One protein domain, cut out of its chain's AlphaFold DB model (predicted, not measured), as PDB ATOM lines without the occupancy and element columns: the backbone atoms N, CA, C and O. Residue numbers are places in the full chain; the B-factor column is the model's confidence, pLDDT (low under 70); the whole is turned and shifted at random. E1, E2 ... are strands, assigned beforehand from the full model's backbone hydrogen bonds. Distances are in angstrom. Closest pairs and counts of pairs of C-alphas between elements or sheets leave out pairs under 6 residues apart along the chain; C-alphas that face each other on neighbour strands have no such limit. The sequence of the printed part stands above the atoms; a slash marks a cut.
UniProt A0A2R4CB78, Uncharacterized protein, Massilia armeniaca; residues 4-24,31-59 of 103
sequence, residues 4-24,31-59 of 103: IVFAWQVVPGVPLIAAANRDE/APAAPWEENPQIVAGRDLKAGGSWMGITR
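This is residues 4 to 24 and 31 to 59 of the 103 residues of an uncharacterized protein of Massilia armeniaca (UniProt A0A2R4CB78). Two separate pieces of strand make up this domain: a long two-stranded hairpin, E1 and E2, and a small three-stranded sheet, E3, E4 and E5, with no strand of the one near a strand of the other. The hairpin's turn at residues 12 and 13 lies at one end of a flat outline, and the small sheet, with the link of residues 48 to 55, lies toward the other end. The printed part has 50 residues with no named helix and five named strands, E1 to E5 along the chain, and its class is all strand. Both sheets are antiparallel, with orders E1 - E2 and E3 - E4 - E5. The whole is loose, with a radius of gyration of the C-alphas of 13.1 A and spans of 37 by 26 by 12 A.

E1, residues 4 to 11, and E2, residues 14 to 21, form a hairpin through a tight link, antiparallel at 161 degrees between their directions. C-alphas 4 and 20 face each other at 4.2 A, and N 5 and O 19 are within hydrogen-bond range at 2.8 A, as are N 17 and O 7 at 3.0 A. E1 bends by 67 degrees at residue 8. Beyond the cut, E3, residues 31 to 35, and E4, residues 42 to 47, form a hairpin, antiparallel at 160 degrees, with N 31 and O 46 2.8 A apart. E4 and E5, residues 56 to 58, form another hairpin, antiparallel at 158 degrees, with N 43 and O 57 2.9 A apart. E3, E4 and E5 are a meander, each strand the antiparallel neighbour of the one before, with E4 the inner strand and E3 and E5 the edge strands. The closest C-alphas of E3 and E5, those of Ala 33 and Gly 56, are 8.0 A apart. E1 and E2 are each apart from E3, E4 and E5.

E1 begins at C-alpha 4, at (-27.847, 80.121, -20.512), and measures 17.5 A from first to last C-alpha. E2 measures 20.4 A and ends at C-alpha 21, at (-28.607, 85.666, -17.380). E3 measures 11.0 A, E4 14.1 A and E5 6.8 A; E5 ends at C-alpha 58, at (-11.091, 85.680, -24.235).

The two C-alphas farthest apart, those of Pro 12 and Lys 49, are 39.4 A from each other. Residues 25 to 30 are not printed, and C-alphas 24 and 31 are 14.6 A apart across this cut, which lies in the link from E2 to E3. Of the links that are printed whole, E1 to E2 is tight, E3 to E4 and E4 to E5 are short, and no link is long. The mean pLDDT of the printed part is 92.2, and no printed residue is under 70.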
ATOM      1  N   ILE A   4     -28.672  79.937 -19.326       94.31
ATOM      2  CA  ILE A   4     -27.847  80.121 -20.512       94.31
ATOM      3  C   ILE A   4     -28.614  79.596 -21.721       94.31
ATOM      4  O   ILE A   4     -29.238  78.537 -21.665       94.31
ATOM      5  N   VAL A   5     -28.603  80.366 -22.802       95.94
ATOM      6  CA  VAL A   5     -29.297  80.077 -24.053       95.94
ATOM      7  C   VAL A   5     -28.280  80.100 -25.176       95.94
ATOM      8  O   VAL A   5     -27.512  81.054 -25.322       95.94
ATOM      9  N   PHE A   6     -28.317  79.051 -25.991       96.75
ATOM     10  CA  PHE A   6     -27.505  78.940 -27.190       96.75
ATOM     11  C   PHE A   6     -28.391  78.914 -28.428       96.75
ATOM     12  O   PHE A   6     -29.335  78.130 -28.524       96.75
ATOM     13  N   ALA A   7     -28.039  79.746 -29.398       96.31
ATOM     14  CA  ALA A   7     -28.556  79.702 -30.753       96.31
ATOM     15  C   ALA A   7     -27.420  79.210 -31.658       96.31
ATOM     16  O   ALA A   7     -26.526  79.971 -32.029       96.31
ATOM     17  N   TRP A   8     -27.432  77.913 -31.969       96.50
ATOM     18  CA  TRP A   8     -26.401  77.257 -32.771       96.50
ATOM     19  C   TRP A   8     -26.838  77.139 -34.229       96.50
ATOM     20  O   TRP A   8     -27.831  76.478 -34.521       96.50
ATOM     21  N   GLN A   9     -26.102  77.787 -35.136       95.06
ATOM     22  CA  GLN A   9     -26.321  77.750 -36.592       95.06
ATOM     23  C   GLN A   9     -27.751  78.094 -37.055       95.06
ATOM     24  O   GLN A   9     -28.182  77.702 -38.136       95.06
ATOM     25  N   VAL A  10     -28.485  78.855 -36.247       95.81
ATOM     26  CA  VAL A  10     -29.855  79.291 -36.553       95.81
ATOM     27  C   VAL A  10     -29.908  80.641 -37.265       95.81
ATOM     28  O   VAL A  10     -30.883  80.926 -37.954       95.81
ATOM     29  N   VAL A  11     -28.866  81.470 -37.132       93.62
ATOM     30  CA  VAL A  11     -28.767  82.778 -37.793       93.62
ATOM     31  C   VAL A  11     -27.683  82.711 -38.878       93.62
ATOM     32  O   VAL A  11     -26.528  82.417 -38.559       93.62
ATOM     33  N   PRO A  12     -28.006  82.983 -40.159       92.31
ATOM     34  CA  PRO A  12     -27.013  82.983 -41.230       92.31
ATOM     35  C   PRO A  12     -25.839  83.927 -40.930       92.31
ATOM     36  O   PRO A  12     -26.038  85.081 -40.564       92.31
ATOM     37  N   GLY A  13     -24.607  83.436 -41.091       93.88
ATOM     38  CA  GLY A  13     -23.383  84.209 -40.836       93.88
ATOM     39  C   GLY A  13     -22.966  84.319 -39.363       93.88
ATOM     40  O   GLY A  13     -21.882  84.831 -39.091       93.88
ATOM     41  N   VAL A  14     -23.768  83.803 -38.424       92.06
ATOM     42  CA  VAL A  14     -23.461  83.788 -36.988       92.06
ATOM     43  C   VAL A  14     -23.494  82.337 -36.496       92.06
ATOM     44  O   VAL A  14     -24.569  81.806 -36.216       92.06
ATOM     45  N   PRO A  15     -22.338  81.648 -36.412       91.38
ATOM     46  CA  PRO A  15     -22.311  80.219 -36.096       91.38
ATOM     47  C   PRO A  15     -22.856  79.915 -34.693       91.38
ATOM     48  O   PRO A  15     -23.456  78.860 -34.487       91.38
ATOM     49  N   LEU A  16     -22.681  80.848 -33.753       93.44
ATOM     50  CA  LEU A  16     -23.149  80.731 -32.381       93.44
ATOM     51  C   LEU A  16     -23.540  82.096 -31.812       93.44
ATOM     52  O   LEU A  16     -22.767  83.049 -31.888       93.44
ATOM     53  N   ILE A  17     -24.702  82.144 -31.168       94.56
ATOM     54  CA  ILE A  17     -25.082  83.195 -30.222       94.56
ATOM     55  C   ILE A  17     -25.199  82.540 -28.848       94.56
ATOM     56  O   ILE A  17     -25.921  81.554 -28.694       94.56
ATOM     57  N   ALA A  18     -24.502  83.091 -27.857       94.75
ATOM     58  CA  ALA A  18     -24.616  82.692 -26.462       94.75
ATOM     59  C   ALA A  18     -25.139  83.877 -25.650       94.75
ATOM     60  O   ALA A  18     -24.573  84.967 -25.710       94.75
ATOM     61  N   ALA A  19     -26.212  83.663 -24.897       93.62
ATOM     62  CA  ALA A  19     -26.749  84.634 -23.957       93.62
ATOM     63  C   ALA A  19     -26.913  83.956 -22.602       93.62
ATOM     64  O   ALA A  19     -27.500  82.881 -22.517       93.62
ATOM     65  N   ALA A  20     -26.412  84.571 -21.539       91.44
ATOM     66  CA  ALA A  20     -26.624  84.090 -20.184       91.44
ATOM     67  C   ALA A  20     -27.226  85.196 -19.332       91.44
ATOM     68  O   ALA A  20     -26.848  86.360 -19.454       91.44
ATOM     69  N   ASN A  21     -28.146  84.811 -18.456       88.19
ATOM     70  CA  ASN A  21     -28.607  85.666 -17.380       88.19
ATOM     71  C   ASN A  21     -28.296  84.985 -16.049       88.19
ATOM     72  O   ASN A  21     -28.684  83.837 -15.805       88.19
ATOM     73  N   ARG A  22     -27.588  85.717 -15.194       86.25
ATOM     74  CA  ARG A  22     -27.376  85.344 -13.807       86.25
ATOM     75  C   ARG A  22     -28.610  85.775 -13.018       86.25
ATOM     76  O   ARG A  22     -28.954  86.951 -13.033       86.25
ATOM     77  N   ASP A  23     -29.225  84.854 -12.290       83.06
ATOM     78  CA  ASP A  23     -30.356  85.173 -11.419       83.06
ATOM     79  C   ASP A  23     -29.929  85.173  -9.952       83.06
ATOM     80  O   ASP A  23     -30.016  84.160  -9.243       83.06
ATOM     81  N   GLU A  24     -29.474  86.349  -9.528       82.56
ATOM     82  CA  GLU A  24     -29.133  86.675  -8.153       82.56
ATOM     83  C   GLU A  24     -29.762  87.998  -7.718       82.56
ATOM     84  O   GLU A  24     -30.404  88.695  -8.500       82.56
ATOM     85  N   ALA A  31     -19.163  94.998 -11.348       94.38
ATOM     86  CA  ALA A  31     -18.658  95.889 -12.383       94.38
ATOM     87  C   ALA A  31     -19.141  95.441 -13.778       94.38
ATOM     88  O   ALA A  31     -19.268  94.229 -14.015       94.38
ATOM     89  N   PRO A  32     -19.393  96.388 -14.704       93.50
ATOM     90  CA  PRO A  32     -19.754  96.077 -16.085       93.50
ATOM     91  C   PRO A  32     -18.633  95.312 -16.797       93.50
ATOM     92  O   PRO A  32     -17.483  95.312 -16.360       93.50
ATOM     93  N   ALA A  33     -18.973  94.654 -17.906       93.38
ATOM     94  CA  ALA A  33     -17.995  93.896 -18.671       93.38
ATOM     95  C   ALA A  33     -16.918  94.807 -19.272       93.38
ATOM     96  O   ALA A  33     -17.216  95.712 -20.049       93.38
ATOM     97  N   ALA A  34     -15.669  94.523 -18.920       95.31
ATOM     98  CA  ALA A  34     -14.482  95.217 -19.396       95.31
ATOM     99  C   ALA A  34     -13.300  94.232 -19.433       95.31
ATOM    100  O   ALA A  34     -13.398  93.141 -18.857       95.31
ATOM    101  N   PRO A  35     -12.193  94.568 -20.116       94.81
ATOM    102  CA  PRO A  35     -10.931  93.860 -19.930       94.81
ATOM    103  C   PRO A  35     -10.525  93.890 -18.459       94.81
ATOM    104  O   PRO A  35     -10.604  94.942 -17.825       94.81
ATOM    105  N   TRP A  36     -10.112  92.753 -17.914       92.50
ATOM    106  CA  TRP A  36      -9.632  92.697 -16.535       92.50
ATOM    107  C   TRP A  36      -8.218  93.260 -16.429       92.50
ATOM    108  O   TRP A  36      -7.387  93.009 -17.297       92.50
ATOM    109  N   GLU A  37      -7.924  93.985 -15.351       91.88
ATOM    110  CA  GLU A  37      -6.590  94.559 -15.131       91.88
ATOM    111  C   GLU A  37      -5.532  93.466 -14.953       91.88
ATOM    112  O   GLU A  37      -4.448  93.554 -15.524       91.88
ATOM    113  N   GLU A  38      -5.865  92.396 -14.222       91.12
ATOM    114  CA  GLU A  38      -4.923  91.303 -13.955       91.12
ATOM    115  C   GLU A  38      -4.743  90.369 -15.158       91.12
ATOM    116  O   GLU A  38      -3.739  89.669 -15.269       91.12
ATOM    117  N   ASN A  39      -5.732  90.335 -16.056       89.62
ATOM    118  CA  ASN A  39      -5.684  89.542 -17.276       89.62
ATOM    119  C   ASN A  39      -6.461  90.239 -18.409       89.62
ATOM    120  O   ASN A  39      -7.631  89.914 -18.645       89.62
ATOM    121  N   PRO A  40      -5.818  91.159 -19.151       90.94
ATOM    122  CA  PRO A  40      -6.477  91.951 -20.195       90.94
ATOM    123  C   PRO A  40      -7.027  91.129 -21.369       90.94
ATOM    124  O   PRO A  40      -7.823  91.639 -22.165       90.94
ATOM    125  N   GLN A  41      -6.619  89.860 -21.485       90.00
ATOM    126  CA  GLN A  41      -7.154  88.926 -22.473       90.00
ATOM    127  C   GLN A  41      -8.596  88.528 -22.144       90.00
ATOM    128  O   GLN A  41      -9.344  88.161 -23.044       90.00
ATOM    129  N   ILE A  42      -9.010  88.615 -20.878       92.31
ATOM    130  CA  ILE A  42     -10.366  88.299 -20.429       92.31
ATOM    131  C   ILE A  42     -11.212  89.570 -20.472       92.31
ATOM    132  O   ILE A  42     -10.915  90.549 -19.793       92.31
ATOM    133  N   VAL A  43     -12.308  89.535 -21.231       94.44
ATOM    134  CA  VAL A  43     -13.357  90.561 -21.206       94.44
ATOM    135  C   VAL A  43     -14.583  89.972 -20.527       94.44
ATOM    136  O   VAL A  43     -15.227  89.068 -21.062       94.44
ATOM    137  N   ALA A  44     -14.895  90.469 -19.334       95.19
ATOM    138  CA  ALA A  44     -15.960  89.922 -18.504       95.19
ATOM    139  C   ALA A  44     -16.437  90.938 -17.459       95.19
ATOM    140  O   ALA A  44     -15.679  91.818 -17.053       95.19
ATOM    141  N   GLY A  45     -17.683  90.810 -16.991       93.25
ATOM    142  CA  GLY A  45     -18.117  91.520 -15.779       93.25
ATOM    143  C   GLY A  45     -17.384  90.990 -14.542       93.25
ATOM    144  O   GLY A  45     -16.890  89.862 -14.556       93.25
ATOM    145  N   ARG A  46     -17.311  91.776 -13.462       93.94
ATOM    146  CA  ARG A  46     -16.660  91.360 -12.204       93.94
ATOM    147  C   ARG A  46     -17.659  91.388 -11.056       93.94
ATOM    148  O   ARG A  46     -18.254  92.422 -10.777       93.94
ATOM    149  N   ASP A  47     -17.847  90.271 -10.367       93.44
ATOM    150  CA  ASP A  47     -18.572  90.218  -9.098       93.44
ATOM    151  C   ASP A  47     -17.719  90.907  -8.026       93.44
ATOM    152  O   ASP A  47     -16.645  90.418  -7.684       93.44
ATOM    153  N   LEU A  48     -18.179  92.037  -7.487       93.12
ATOM    154  CA  LEU A  48     -17.389  92.823  -6.530       93.12
ATOM    155  C   LEU A  48     -17.428  92.251  -5.108       93.12
ATOM    156  O   LEU A  48     -16.684  92.709  -4.248       93.12
ATOM    157  N   LYS A  49     -18.276  91.249  -4.841       91.69
ATOM    158  CA  LYS A  49     -18.313  90.558  -3.545       91.69
ATOM    159  C   LYS A  49     -17.413  89.329  -3.521       91.69
ATOM    160  O   LYS A  49     -16.783  89.065  -2.507       91.69
ATOM    161  N   ALA A  50     -17.404  88.554  -4.605       90.81
ATOM    162  CA  ALA A  50     -16.671  87.286  -4.688       90.81
ATOM    163  C   ALA A  50     -15.427  87.339  -5.592       90.81
ATOM    164  O   ALA A  50     -14.652  86.391  -5.606       90.81
ATOM    165  N   GLY A  51     -15.243  88.408  -6.368       90.75
ATOM    166  CA  GLY A  51     -14.088  88.590  -7.251       90.75
ATOM    167  C   GLY A  51     -14.105  87.756  -8.538       90.75
ATOM    168  O   GLY A  51     -13.108  87.750  -9.246       90.75
ATOM    169  N   GLY A  52     -15.196  87.057  -8.861       91.12
ATOM    170  CA  GLY A  52     -15.306  86.212 -10.061       91.12
ATOM    171  C   GLY A  52     -16.048  86.866 -11.234       91.12
ATOM    172  O   GLY A  52     -16.405  88.039 -11.184       91.12
ATOM    173  N   SER A  53     -16.341  86.077 -12.272       92.00
ATOM    174  CA  SER A  53     -17.301  86.421 -13.333       92.00
ATOM    175  C   SER A  53     -18.329  85.308 -13.525       92.00
ATOM    176  O   SER A  53     -18.091  84.158 -13.170       92.00
ATOM    177  N   TRP A  54     -19.455  85.670 -14.132       88.94
ATOM    178  CA  TRP A  54     -20.510  84.762 -14.577       88.94
ATOM    179  C   TRP A  54     -20.354  84.333 -16.027       88.94
ATOM    180  O   TRP A  54     -20.669  83.202 -16.382       88.94
ATOM    181  N   MET A  55     -19.874  85.245 -16.865       91.56
ATOM    182  CA  MET A  55     -19.614  85.007 -18.274       91.56
ATOM    183  C   MET A  55     -18.508  85.953 -18.727       91.56
ATOM    184  O   MET A  55     -18.454  87.118 -18.327       91.56
ATOM    185  N   GLY A  56     -17.621  85.436 -19.563       92.44
ATOM    186  CA  GLY A  56     -16.520  86.181 -20.139       92.44
ATOM    187  C   GLY A  56     -16.108  85.571 -21.464       92.44
ATOM    188  O   GLY A  56     -16.396  84.407 -21.737       92.44
ATOM    189  N   ILE A  57     -15.434  86.374 -22.273       92.38
ATOM    190  CA  ILE A  57     -14.780  85.919 -23.494       92.38
ATOM    191  C   ILE A  57     -13.295  86.217 -23.389       92.38
ATOM    192  O   ILE A  57     -12.893  87.229 -22.811       92.38
ATOM    193  N   THR A  58     -12.480  85.347 -23.964       90.06
ATOM    194  CA  THR A  58     -11.091  85.680 -24.235       90.06
ATOM    195  C   THR A  58     -11.018  86.434 -25.554       90.06
ATOM    196  O   THR A  58     -11.730  86.127 -26.516       90.06
ATOM    197  N   ARG A  59     -10.169  87.454 -25.611       82.75
ATOM    198  CA  ARG A  59      -9.775  88.044 -26.882       82.75
ATOM    199  C   ARG A  59      -8.958  86.993 -27.629       82.75
ATOM    200  O   ARG A  59      -8.106  86.362 -27.007       82.75
TER     201      ARG A  59